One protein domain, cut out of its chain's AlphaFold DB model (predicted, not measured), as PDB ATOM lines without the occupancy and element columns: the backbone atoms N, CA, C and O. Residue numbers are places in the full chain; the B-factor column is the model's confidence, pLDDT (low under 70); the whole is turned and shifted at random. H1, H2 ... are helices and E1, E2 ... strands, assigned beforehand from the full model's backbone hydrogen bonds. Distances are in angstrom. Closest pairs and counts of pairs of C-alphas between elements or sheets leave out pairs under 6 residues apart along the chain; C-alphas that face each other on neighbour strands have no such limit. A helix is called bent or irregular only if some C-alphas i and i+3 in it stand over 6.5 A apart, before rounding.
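This is residues 153 to 228 of the 243 residues of the protein "Putative HNH homing endonuclease" of Jenufa perforata (UniProt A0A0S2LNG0). A small two-stranded hairpin, E1 and E2, covers one side of H2, the helix nearest the middle; H3 folds back beside H2 on the opposite side. H4 crosses H2 and, near its last residue, meets H1. The printed part has 76 residues, with H1 E1 E2 H2 H3 H4 in chain order, and the two strands are antiparallel. The class is mostly helix; the whole is compact, with a radius of gyration of the C-alphas of 12.0 A and spans of 30 by 29 by 20 A.

E1, residues 166 to 169, and E2, residues 176 to 179, each measure 9.8 A from first to last C-alpha. H1, residues 156 to 164, measures 12.2 A and begins at C-alpha 156 (-17.998, -61.183, -41.050). H2, residues 187 to 195, measures 12.3 A. H3, residues 201 to 211, measures 15.3 A and is irregular: C-alphas 202 and 205 are 7.1 A apart. H4, residues 217 to 226, measures 13.8 A and ends at C-alpha 226 (-10.597, -54.235, -41.951).

In the hairpin E1 and E2, N 168 and O 177 are 2.8 A apart, within hydrogen-bond range. The closest C-alphas of E2 and H2, Val 177 and Trp 194, are 6.7 A apart. H2 and H3 form a helical hairpin; they touch, closest at C-alphas 195 and 201, 5.5 A, with a shallow tilt of 26 degrees, opposite ways. H2 touches H4, closest at C-alphas 187 and 219, 6.9 A; at 71 degrees they are only just about perpendicular. H1 touches H4, closest at C-alphas 158 and 226, 5.7 A, about perpendicular at 76 degrees. H3 and H4 are apart. Every O i to N i+4 pair is within hydrogen-bond range in H1, H2 and H4, and 5 of 7 in H3.

The C-alphas farthest apart, Lys 156 and Lys 202, are 31.3 A apart. The printed part has no cut and no long link. Mean pLDDT of the printed part is 80.7; residues 153, 210 to 211, 213 to 216, 218 and 227 to 228 are under 70.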
ATOM      1  N   SER A 153     -16.714 -59.154 -49.468       66.94
ATOM      2  CA  SER A 153     -18.001 -58.592 -49.043       66.94
ATOM      3  C   SER A 153     -18.782 -59.461 -48.050       66.94
ATOM      4  O   SER A 153     -19.593 -58.939 -47.300       66.94
ATOM      5  N   ARG A 154     -18.544 -60.777 -48.003       71.81
ATOM      6  CA  ARG A 154     -19.176 -61.709 -47.051       71.81
ATOM      7  C   ARG A 154     -18.305 -62.003 -45.830       71.81
ATOM      8  O   ARG A 154     -18.655 -62.849 -45.011       71.81
ATOM      9  N   ASN A 155     -17.157 -61.339 -45.698       82.94
ATOM     10  CA  ASN A 155     -16.326 -61.501 -44.517       82.94
ATOM     11  C   ASN A 155     -17.017 -60.851 -43.306       82.94
ATOM     12  O   ASN A 155     -17.240 -59.643 -43.294       82.94
ATOM     13  N   LYS A 156     -17.307 -61.645 -42.267       84.38
ATOM     14  CA  LYS A 156     -17.998 -61.183 -41.050       84.38
ATOM     15  C   LYS A 156     -17.352 -59.961 -40.383       84.38
ATOM     16  O   LYS A 156     -18.063 -59.148 -39.809       84.38
ATOM     17  N   TYR A 157     -16.026 -59.814 -40.469       84.69
ATOM     18  CA  TYR A 157     -15.312 -58.679 -39.878       84.69
ATOM     19  C   TYR A 157     -15.503 -57.400 -40.691       84.69
ATOM     20  O   TYR A 157     -15.698 -56.338 -40.115       84.69
ATOM     21  N   VAL A 158     -15.506 -57.514 -42.022       86.00
ATOM     22  CA  VAL A 158     -15.802 -56.388 -42.918       86.00
ATOM     23  C   VAL A 158     -17.237 -55.921 -42.699       86.00
ATOM     24  O   VAL A 158     -17.459 -54.733 -42.515       86.00
ATOM     25  N   LEU A 159     -18.195 -56.853 -42.657       86.94
ATOM     26  CA  LEU A 159     -19.600 -56.530 -42.402       86.94
ATOM     27  C   LEU A 159     -19.784 -55.843 -41.044       86.94
ATOM     28  O   LEU A 159     -20.422 -54.801 -40.978       86.94
ATOM     29  N   ALA A 160     -19.168 -56.371 -39.983       87.50
ATOM     30  CA  ALA A 160     -19.223 -55.750 -38.662       87.50
ATOM     31  C   ALA A 160     -18.592 -54.347 -38.641       87.50
ATOM     32  O   ALA A 160     -19.116 -53.460 -37.972       87.50
ATOM     33  N   ALA A 161     -17.491 -54.129 -39.371       88.12
ATOM     34  CA  ALA A 161     -16.872 -52.811 -39.489       88.12
ATOM     35  C   ALA A 161     -17.791 -51.823 -40.222       88.12
ATOM     36  O   ALA A 161     -18.020 -50.730 -39.722       88.12
ATOM     37  N   LEU A 162     -18.375 -52.219 -41.356       89.88
ATOM     38  CA  LEU A 162     -19.330 -51.388 -42.101       89.88
ATOM     39  C   LEU A 162     -20.572 -51.046 -41.259       89.88
ATOM     40  O   LEU A 162     -21.028 -49.908 -41.261       89.88
ATOM     41  N   GLN A 163     -21.079 -52.007 -40.483       90.81
ATOM     42  CA  GLN A 163     -22.236 -51.806 -39.605       90.81
ATOM     43  C   GLN A 163     -21.959 -50.850 -38.443       90.81
ATOM     44  O   GLN A 163     -22.842 -50.095 -38.054       90.81
ATOM     45  N   ARG A 164     -20.749 -50.886 -37.875       90.81
ATOM     46  CA  ARG A 164     -20.354 -50.024 -36.746       90.81
ATOM     47  C   ARG A 164     -19.819 -48.664 -37.185       90.81
ATOM     48  O   ARG A 164     -19.832 -47.728 -36.396       90.81
ATOM     49  N   GLY A 165     -19.353 -48.563 -38.425       91.56
ATOM     50  CA  GLY A 165     -18.542 -47.443 -38.874       91.56
ATOM     51  C   GLY A 165     -17.089 -47.572 -38.408       91.56
ATOM     52  O   GLY A 165     -16.737 -48.373 -37.536       91.56
ATOM     53  N   PHE A 166     -16.207 -46.809 -39.041       91.19
ATOM     54  CA  PHE A 166     -14.781 -46.769 -38.725       91.19
ATOM     55  C   PHE A 166     -14.126 -45.526 -39.318       91.19
ATOM     56  O   PHE A 166     -14.678 -44.838 -40.174       91.19
ATOM     57  N   ILE A 167     -12.901 -45.257 -38.875       88.94
ATOM     58  CA  ILE A 167     -12.098 -44.143 -39.359       88.94
ATOM     59  C   ILE A 167     -10.893 -44.699 -40.119       88.94
ATOM     60  O   ILE A 167     -10.091 -45.463 -39.578       88.94
ATOM     61  N   LEU A 168     -10.752 -44.303 -41.382       86.38
ATOM     62  CA  LEU A 168      -9.571 -44.563 -42.195       86.38
ATOM     63  C   LEU A 168      -8.624 -43.373 -42.086       86.38
ATOM     64  O   LEU A 168      -8.987 -42.268 -42.477       86.38
ATOM     65  N   LYS A 169      -7.403 -43.597 -41.597       83.62
ATOM     66  CA  LYS A 169      -6.363 -42.566 -41.539       83.62
ATOM     67  C   LYS A 169      -5.186 -42.938 -42.434       83.62
ATOM     68  O   LYS A 169      -4.644 -44.038 -42.339       83.62
ATOM     69  N   SER A 170      -4.784 -42.014 -43.297       79.75
ATOM     70  CA  SER A 170      -3.581 -42.134 -44.115       79.75
ATOM     71  C   SER A 170      -2.354 -41.789 -43.276       79.75
ATOM     72  O   SER A 170      -2.239 -40.679 -42.764       79.75
ATOM     73  N   ASN A 171      -1.400 -42.715 -43.172       75.88
ATOM     74  CA  ASN A 171      -0.137 -42.445 -42.477       75.88
ATOM     75  C   ASN A 171       0.764 -41.462 -43.241       75.88
ATOM     76  O   ASN A 171       1.624 -40.839 -42.634       75.88
ATOM     77  N   PHE A 172       0.590 -41.343 -44.562       75.31
ATOM     78  CA  PHE A 172       1.445 -40.505 -45.407       75.31
ATOM     79  C   PHE A 172       0.940 -39.070 -45.499       75.31
ATOM     80  O   PHE A 172       1.728 -38.137 -45.420       75.31
ATOM     81  N   THR A 173      -0.369 -38.901 -45.684       80.00
ATOM     82  CA  THR A 173      -0.982 -37.579 -45.873       80.00
ATOM     83  C   THR A 173      -1.629 -37.048 -44.599       80.00
ATOM     84  O   THR A 173      -2.009 -35.888 -44.547       80.00
ATOM     85  N   GLY A 174      -1.803 -37.883 -43.569       83.81
ATOM     86  CA  GLY A 174      -2.558 -37.534 -42.362       83.81
ATOM     87  C   GLY A 174      -4.074 -37.466 -42.576       83.81
ATOM     88  O   GLY A 174      -4.812 -37.403 -41.594       83.81
ATOM     89  N   LEU A 175      -4.532 -37.532 -43.832       83.12
ATOM     90  CA  LEU A 175      -5.933 -37.437 -44.206       83.12
ATOM     91  C   LEU A 175      -6.771 -38.515 -43.514       83.12
ATOM     92  O   LEU A 175      -6.362 -39.676 -43.403       83.12
ATOM     93  N   GLN A 176      -7.965 -38.116 -43.091       87.88
ATOM     94  CA  GLN A 176      -8.909 -38.955 -42.380       87.88
ATOM     95  C   GLN A 176     -10.240 -39.040 -43.131       87.88
ATOM     96  O   GLN A 176     -10.814 -38.018 -43.500       87.88
ATOM     97  N   VAL A 177     -10.756 -40.257 -43.307       88.31
ATOM     98  CA  VAL A 177     -12.129 -40.512 -43.754       88.31
ATOM     99  C   VAL A 177     -12.883 -41.232 -42.666       88.31
ATOM    100  O   VAL A 177     -12.517 -42.336 -42.272       88.31
ATOM    101  N   THR A 178     -13.967 -40.618 -42.221       92.50
ATOM    102  CA  THR A 178     -14.921 -41.260 -41.328       92.50
ATOM    103  C   THR A 178     -16.000 -41.937 -42.166       92.50
ATOM    104  O   THR A 178     -16.618 -41.298 -43.020       92.50
ATOM    105  N   ILE A 179     -16.183 -43.233 -41.933       93.81
ATOM    106  CA  ILE A 179     -17.305 -44.028 -42.423       93.81
ATOM    107  C   ILE A 179     -18.253 -44.210 -41.244       93.81
ATOM    108  O   ILE A 179     -17.869 -44.818 -40.243       93.81
ATOM    109  N   GLU A 180     -19.455 -43.655 -41.334       94.62
ATOM    110  CA  GLU A 180     -20.452 -43.794 -40.272       94.62
ATOM    111  C   GLU A 180     -21.110 -45.185 -40.298       94.62
ATOM    112  O   GLU A 180     -20.995 -45.952 -41.258       94.62
ATOM    113  N   ALA A 181     -21.781 -45.537 -39.200       93.38
ATOM    114  CA  ALA A 181     -22.465 -46.816 -39.048       93.38
ATOM    115  C   ALA A 181     -23.497 -47.045 -40.164       93.38
ATOM    116  O   ALA A 181     -24.416 -46.247 -40.340       93.38
ATOM    117  N   ASN A 182     -23.364 -48.158 -40.892       92.94
ATOM    118  CA  ASN A 182     -24.201 -48.521 -42.044       92.94
ATOM    119  C   ASN A 182     -24.177 -47.510 -43.204       92.94
ATOM    120  O   ASN A 182     -25.033 -47.581 -44.081       92.94
ATOM    121  N   GLU A 183     -23.209 -46.593 -43.239       94.81
ATOM    122  CA  GLU A 183     -23.096 -45.625 -44.332       94.81
ATOM    123  C   GLU A 183     -22.729 -46.303 -45.657       94.81
ATOM    124  O   GLU A 183     -23.215 -45.919 -46.717       94.81
ATOM    125  N   CYS A 184     -21.864 -47.314 -45.593       93.12
ATOM    126  CA  CYS A 184     -21.454 -48.089 -46.753       93.12
ATOM    127  C   CYS A 184     -21.913 -49.539 -46.603       93.12
ATOM    128  O   CYS A 184     -21.659 -50.183 -45.584       93.12
ATOM    129  N   SER A 185     -22.528 -50.083 -47.649       89.69
ATOM    130  CA  SER A 185     -22.961 -51.482 -47.724       89.69
ATOM    131  C   SER A 185     -21.846 -52.424 -48.199       89.69
ATOM    132  O   SER A 185     -21.911 -53.644 -48.016       89.69
ATOM    133  N   SER A 186     -20.792 -51.864 -48.803       89.19
ATOM    134  CA  SER A 186     -19.702 -52.614 -49.419       89.19
ATOM    135  C   SER A 186     -18.349 -51.906 -49.302       89.19
ATOM    136  O   SER A 186     -18.256 -50.696 -49.106       89.19
ATOM    137  N   ILE A 187     -17.259 -52.667 -49.469       86.19
ATOM    138  CA  ILE A 187     -15.894 -52.113 -49.515       86.19
ATOM    139  C   ILE A 187     -15.738 -51.152 -50.707       86.19
ATOM    140  O   ILE A 187     -14.987 -50.184 -50.630       86.19
ATOM    141  N   GLN A 188     -16.438 -51.413 -51.810       85.88
ATOM    142  CA  GLN A 188     -16.403 -50.596 -53.019       85.88
ATOM    143  C   GLN A 188     -16.955 -49.191 -52.768       85.88
ATOM    144  O   GLN A 188     -16.367 -48.220 -53.239       85.88
ATOM    145  N   GLU A 189     -18.028 -49.072 -51.988       89.44
ATOM    146  CA  GLU A 189     -18.577 -47.774 -51.579       89.44
ATOM    147  C   GLU A 189     -17.602 -47.007 -50.683       89.44
ATOM    148  O   GLU A 189     -17.367 -45.824 -50.913       89.44
ATOM    149  N   VAL A 190     -16.940 -47.695 -49.744       88.94
ATOM    150  CA  VAL A 190     -15.893 -47.085 -48.906       88.94
ATOM    151  C   VAL A 190     -14.751 -46.537 -49.763       88.94
ATOM    152  O   VAL A 190     -14.299 -45.414 -49.546       88.94
ATOM    153  N   ILE A 191     -14.283 -47.307 -50.753       85.50
ATOM    154  CA  ILE A 191     -13.224 -46.855 -51.669       85.50
ATOM    155  C   ILE A 191     -13.716 -45.683 -52.514       85.50
ATOM    156  O   ILE A 191     -12.987 -44.709 -52.662       85.50
ATOM    157  N   SER A 192     -14.945 -45.744 -53.024       86.44
ATOM    158  CA  SER A 192     -15.524 -44.658 -53.820       86.44
ATOM    159  C   SER A 192     -15.574 -43.364 -53.009       86.44
ATOM    160  O   SER A 192     -15.097 -42.333 -53.474       86.44
ATOM    161  N   LYS A 193     -16.025 -43.434 -51.750       89.00
ATOM    162  CA  LYS A 193     -16.011 -42.295 -50.826       89.00
ATOM    163  C   LYS A 193     -14.590 -41.786 -50.552       89.00
ATOM    164  O   LYS A 193     -14.373 -40.580 -50.507       89.00
ATOM    165  N   TRP A 194     -13.610 -42.680 -50.414       84.50
ATOM    166  CA  TRP A 194     -12.212 -42.301 -50.186       84.50
ATOM    167  C   TRP A 194     -11.564 -41.620 -51.400       84.50
ATOM    168  O   TRP A 194     -10.843 -40.638 -51.245       84.50
ATOM    169  N   VAL A 195     -11.833 -42.112 -52.610       84.06
ATOM    170  CA  VAL A 195     -11.251 -41.598 -53.862       84.06
ATOM    171  C   VAL A 195     -11.847 -40.244 -54.267       84.06
ATOM    172  O   VAL A 195     -11.195 -39.480 -54.976       84.06
ATOM    173  N   LEU A 196     -13.049 -39.906 -53.788       84.75
ATOM    174  CA  LEU A 196     -13.683 -38.605 -54.035       84.75
ATOM    175  C   LEU A 196     -13.016 -37.431 -53.304       84.75
ATOM    176  O   LEU A 196     -13.279 -36.279 -53.650       84.75
ATOM    177  N   LEU A 197     -12.142 -37.698 -52.335       84.75
ATOM    178  CA  LEU A 197     -11.343 -36.659 -51.693       84.75
ATOM    179  C   LEU A 197     -10.356 -36.051 -52.684       84.75
ATOM    180  O   LEU A 197      -9.708 -36.782 -53.432       84.75
ATOM    181  N   ASP A 198     -10.196 -34.728 -52.659       83.12
ATOM    182  CA  ASP A 198      -9.396 -33.992 -53.649       83.12
ATOM    183  C   ASP A 198      -7.972 -34.540 -53.811       83.12
ATOM    184  O   ASP A 198      -7.493 -34.731 -54.928       83.12
ATOM    185  N   GLU A 199      -7.328 -34.905 -52.704       79.88
ATOM    186  CA  GLU A 199      -5.977 -35.482 -52.675       79.88
ATOM    187  C   GLU A 199      -5.889 -36.878 -53.316       79.88
ATOM    188  O   GLU A 199      -4.821 -37.314 -53.766       79.88
ATOM    189  N   MET A 200      -7.016 -37.589 -53.352       78.94
ATOM    190  CA  MET A 200      -7.139 -38.965 -53.826       78.94
ATOM    191  C   MET A 200      -7.727 -39.063 -55.235       78.94
ATOM    192  O   MET A 200      -7.591 -40.117 -55.858       78.94
ATOM    193  N   LYS A 201      -8.279 -37.972 -55.788       83.38
ATOM    194  CA  LYS A 201      -8.840 -37.926 -57.152       83.38
ATOM    195  C   LYS A 201      -7.849 -38.349 -58.233       83.38
ATOM    196  O   LYS A 201      -8.260 -38.895 -59.251       83.38
ATOM    197  N   LYS A 202      -6.542 -38.175 -58.004       81.06
ATOM    198  CA  LYS A 202      -5.501 -38.671 -58.922       81.06
ATOM    199  C   LYS A 202      -5.547 -40.188 -59.138       81.06
ATOM    200  O   LYS A 202      -5.078 -40.634 -60.170       81.06
ATOM    201  N   TYR A 203      -6.129 -40.940 -58.198       77.25
ATOM    202  CA  TYR A 203      -6.309 -42.392 -58.277       77.25
ATOM    203  C   TYR A 203      -7.675 -42.814 -58.850       77.25
ATOM    204  O   TYR A 203      -8.002 -44.003 -58.883       77.25
ATOM    205  N   LEU A 204      -8.518 -41.853 -59.252       79.44
ATOM    206  CA  LEU A 204      -9.867 -42.116 -59.759       79.44
ATOM    207  C   LEU A 204      -9.839 -42.873 -61.088       79.44
ATOM    208  O   LEU A 204     -10.673 -43.747 -61.314       79.44
ATOM    209  N   ILE A 205      -8.864 -42.575 -61.948       77.50
ATOM    210  CA  ILE A 205      -8.705 -43.241 -63.245       77.50
ATOM    211  C   ILE A 205      -8.365 -44.721 -63.031       77.50
ATOM    212  O   ILE A 205      -8.994 -45.594 -63.637       77.50
ATOM    213  N   GLU A 206      -7.430 -45.018 -62.125       75.31
ATOM    214  CA  GLU A 206      -7.097 -46.382 -61.723       75.31
ATOM    215  C   GLU A 206      -8.314 -47.076 -61.109       75.31
ATOM    216  O   GLU A 206      -8.589 -48.224 -61.451       75.31
ATOM    217  N   TRP A 207      -9.087 -46.388 -60.265       76.75
ATOM    218  CA  TRP A 207     -10.299 -46.946 -59.663       76.75
ATOM    219  C   TRP A 207     -11.358 -47.340 -60.706       76.75
ATOM    220  O   TRP A 207     -11.791 -48.495 -60.723       76.75
ATOM    221  N   VAL A 208     -11.711 -46.437 -61.628       77.00
ATOM    222  CA  VAL A 208     -12.714 -46.682 -62.685       77.00
ATOM    223  C   VAL A 208     -12.271 -47.800 -63.636       77.00
ATOM    224  O   VAL A 208     -13.079 -48.632 -64.061       77.00
ATOM    225  N   ALA A 209     -10.978 -47.874 -63.964       70.25
ATOM    226  CA  ALA A 209     -10.432 -48.978 -64.753       70.25
ATOM    227  C   ALA A 209     -10.499 -50.324 -64.004       70.25
ATOM    228  O   ALA A 209     -10.655 -51.380 -64.627       70.25
ATOM    229  N   CYS A 210     -10.399 -50.295 -62.674       68.50
ATOM    230  CA  CYS A 210     -10.366 -51.482 -61.823       68.50
ATOM    231  C   CYS A 210     -11.741 -52.053 -61.492       68.50
ATOM    232  O   CYS A 210     -11.867 -53.276 -61.382       68.50
ATOM    233  N   GLU A 211     -12.770 -51.213 -61.393       67.62
ATOM    234  CA  GLU A 211     -14.163 -51.651 -61.248       67.62
ATOM    235  C   GLU A 211     -14.555 -52.647 -62.359       67.62
ATOM    236  O   GLU A 211     -15.222 -53.652 -62.110       67.62
ATOM    237  N   LYS A 212     -14.002 -52.452 -63.563       71.81
ATOM    238  CA  LYS A 212     -14.219 -53.306 -64.741       71.81
ATOM    239  C   LYS A 212     -13.477 -54.653 -64.711       71.81
ATOM    240  O   LYS A 212     -13.761 -55.504 -65.550       71.81
ATOM    241  N   LYS A 213     -12.515 -54.871 -63.802       62.59
ATOM    242  CA  LYS A 213     -11.602 -56.043 -63.812       62.59
ATOM    243  C   LYS A 213     -11.398 -56.709 -62.439       62.59
ATOM    244  O   LYS A 213     -10.298 -57.179 -62.170       62.59
ATOM    245  N   GLN A 214     -12.427 -56.740 -61.579       56.06
ATOM    246  CA  GLN A 214     -12.487 -57.412 -60.257       56.06
ATOM    247  C   GLN A 214     -11.226 -58.204 -59.835       56.06
ATOM    248  O   GLN A 214     -11.191 -59.421 -59.986       56.06
ATOM    249  N   ASN A 215     -10.202 -57.516 -59.311       56.53
ATOM    250  CA  ASN A 215      -9.138 -58.027 -58.423       56.53
ATOM    251  C   ASN A 215      -8.088 -56.926 -58.205       56.53
ATOM    252  O   ASN A 215      -7.021 -56.930 -58.816       56.53
ATOM    253  N   PHE A 216      -8.388 -55.961 -57.332       68.25
ATOM    254  CA  PHE A 216      -7.499 -54.824 -57.096       68.25
ATOM    255  C   PHE A 216      -6.781 -54.873 -55.742       68.25
ATOM    256  O   PHE A 216      -7.305 -55.381 -54.742       68.25
ATOM    257  N   TYR A 217      -5.578 -54.295 -55.704       71.69
ATOM    258  CA  TYR A 217      -4.766 -54.199 -54.495       71.69
ATOM    259  C   TYR A 217      -5.370 -53.251 -53.451       71.69
ATOM    260  O   TYR A 217      -5.145 -53.501 -52.274       71.69
ATOM    261  N   LEU A 218      -6.170 -52.233 -53.819       67.94
ATOM    262  CA  LEU A 218      -6.866 -51.399 -52.818       67.94
ATOM    263  C   LEU A 218      -7.988 -52.165 -52.122       67.94
ATOM    264  O   LEU A 218      -8.069 -52.117 -50.903       67.94
ATOM    265  N   VAL A 219      -8.798 -52.941 -52.855       72.81
ATOM    266  CA  VAL A 219      -9.815 -53.817 -52.240       72.81
ATOM    267  C   VAL A 219      -9.133 -54.843 -51.339       72.81
ATOM    268  O   VAL A 219      -9.555 -55.057 -50.206       72.81
ATOM    269  N   THR A 220      -8.034 -55.442 -51.805       73.56
ATOM    270  CA  THR A 220      -7.251 -56.402 -51.012       73.56
ATOM    271  C   THR A 220      -6.609 -55.739 -49.790       73.56
ATOM    272  O   THR A 220      -6.604 -56.319 -48.705       73.56
ATOM    273  N   GLY A 221      -6.079 -54.527 -49.955       75.50
ATOM    274  CA  GLY A 221      -5.454 -53.715 -48.918       75.50
ATOM    275  C   GLY A 221      -6.462 -53.337 -47.848       75.50
ATOM    276  O   GLY A 221      -6.298 -53.757 -46.708       75.50
ATOM    277  N   LEU A 222      -7.553 -52.674 -48.237       74.25
ATOM    278  CA  LEU A 222      -8.649 -52.280 -47.357       74.25
ATOM    279  C   LEU A 222      -9.317 -53.493 -46.696       74.25
ATOM    280  O   LEU A 222      -9.636 -53.450 -45.514       74.25
ATOM    281  N   THR A 223      -9.448 -54.626 -47.393       72.75
ATOM    282  CA  THR A 223      -9.944 -55.846 -46.741       72.75
ATOM    283  C   THR A 223      -8.970 -56.347 -45.679       72.75
ATOM    284  O   THR A 223      -9.393 -56.631 -44.567       72.75
ATOM    285  N   ARG A 224      -7.665 -56.449 -45.975       74.50
ATOM    286  CA  ARG A 224      -6.660 -56.890 -44.986       74.50
ATOM    287  C   ARG A 224      -6.654 -55.995 -43.751       74.50
ATOM    288  O   ARG A 224      -6.570 -56.494 -42.630       74.50
ATOM    289  N   MET A 225      -6.766 -54.704 -44.011       73.06
ATOM    290  CA  MET A 225      -6.926 -53.623 -43.061       73.06
ATOM    291  C   MET A 225      -8.147 -53.852 -42.144       73.06
ATOM    292  O   MET A 225      -7.972 -53.988 -40.933       73.06
ATOM    293  N   LEU A 226      -9.347 -54.035 -42.706       70.06
ATOM    294  CA  LEU A 226     -10.597 -54.235 -41.951       70.06
ATOM    295  C   LEU A 226     -10.733 -55.616 -41.291       70.06
ATOM    296  O   LEU A 226     -11.390 -55.754 -40.265       70.06
ATOM    297  N   THR A 227     -10.104 -56.659 -41.834       67.88
ATOM    298  CA  THR A 227     -10.123 -58.002 -41.226       67.88
ATOM    299  C   THR A 227      -9.090 -58.164 -40.114       67.88
ATOM    300  O   THR A 227      -8.845 -59.291 -39.687       67.88
ATOM    301  N   CYS A 228      -8.436 -57.076 -39.690       60.12
ATOM    302  CA  CYS A 228      -7.365 -57.097 -38.698       60.12
ATOM    303  C   CYS A 228      -6.275 -58.126 -39.036       60.12
ATOM    304  O   CYS A 228      -5.777 -58.811 -38.137       60.12
TER     305      CYS A 228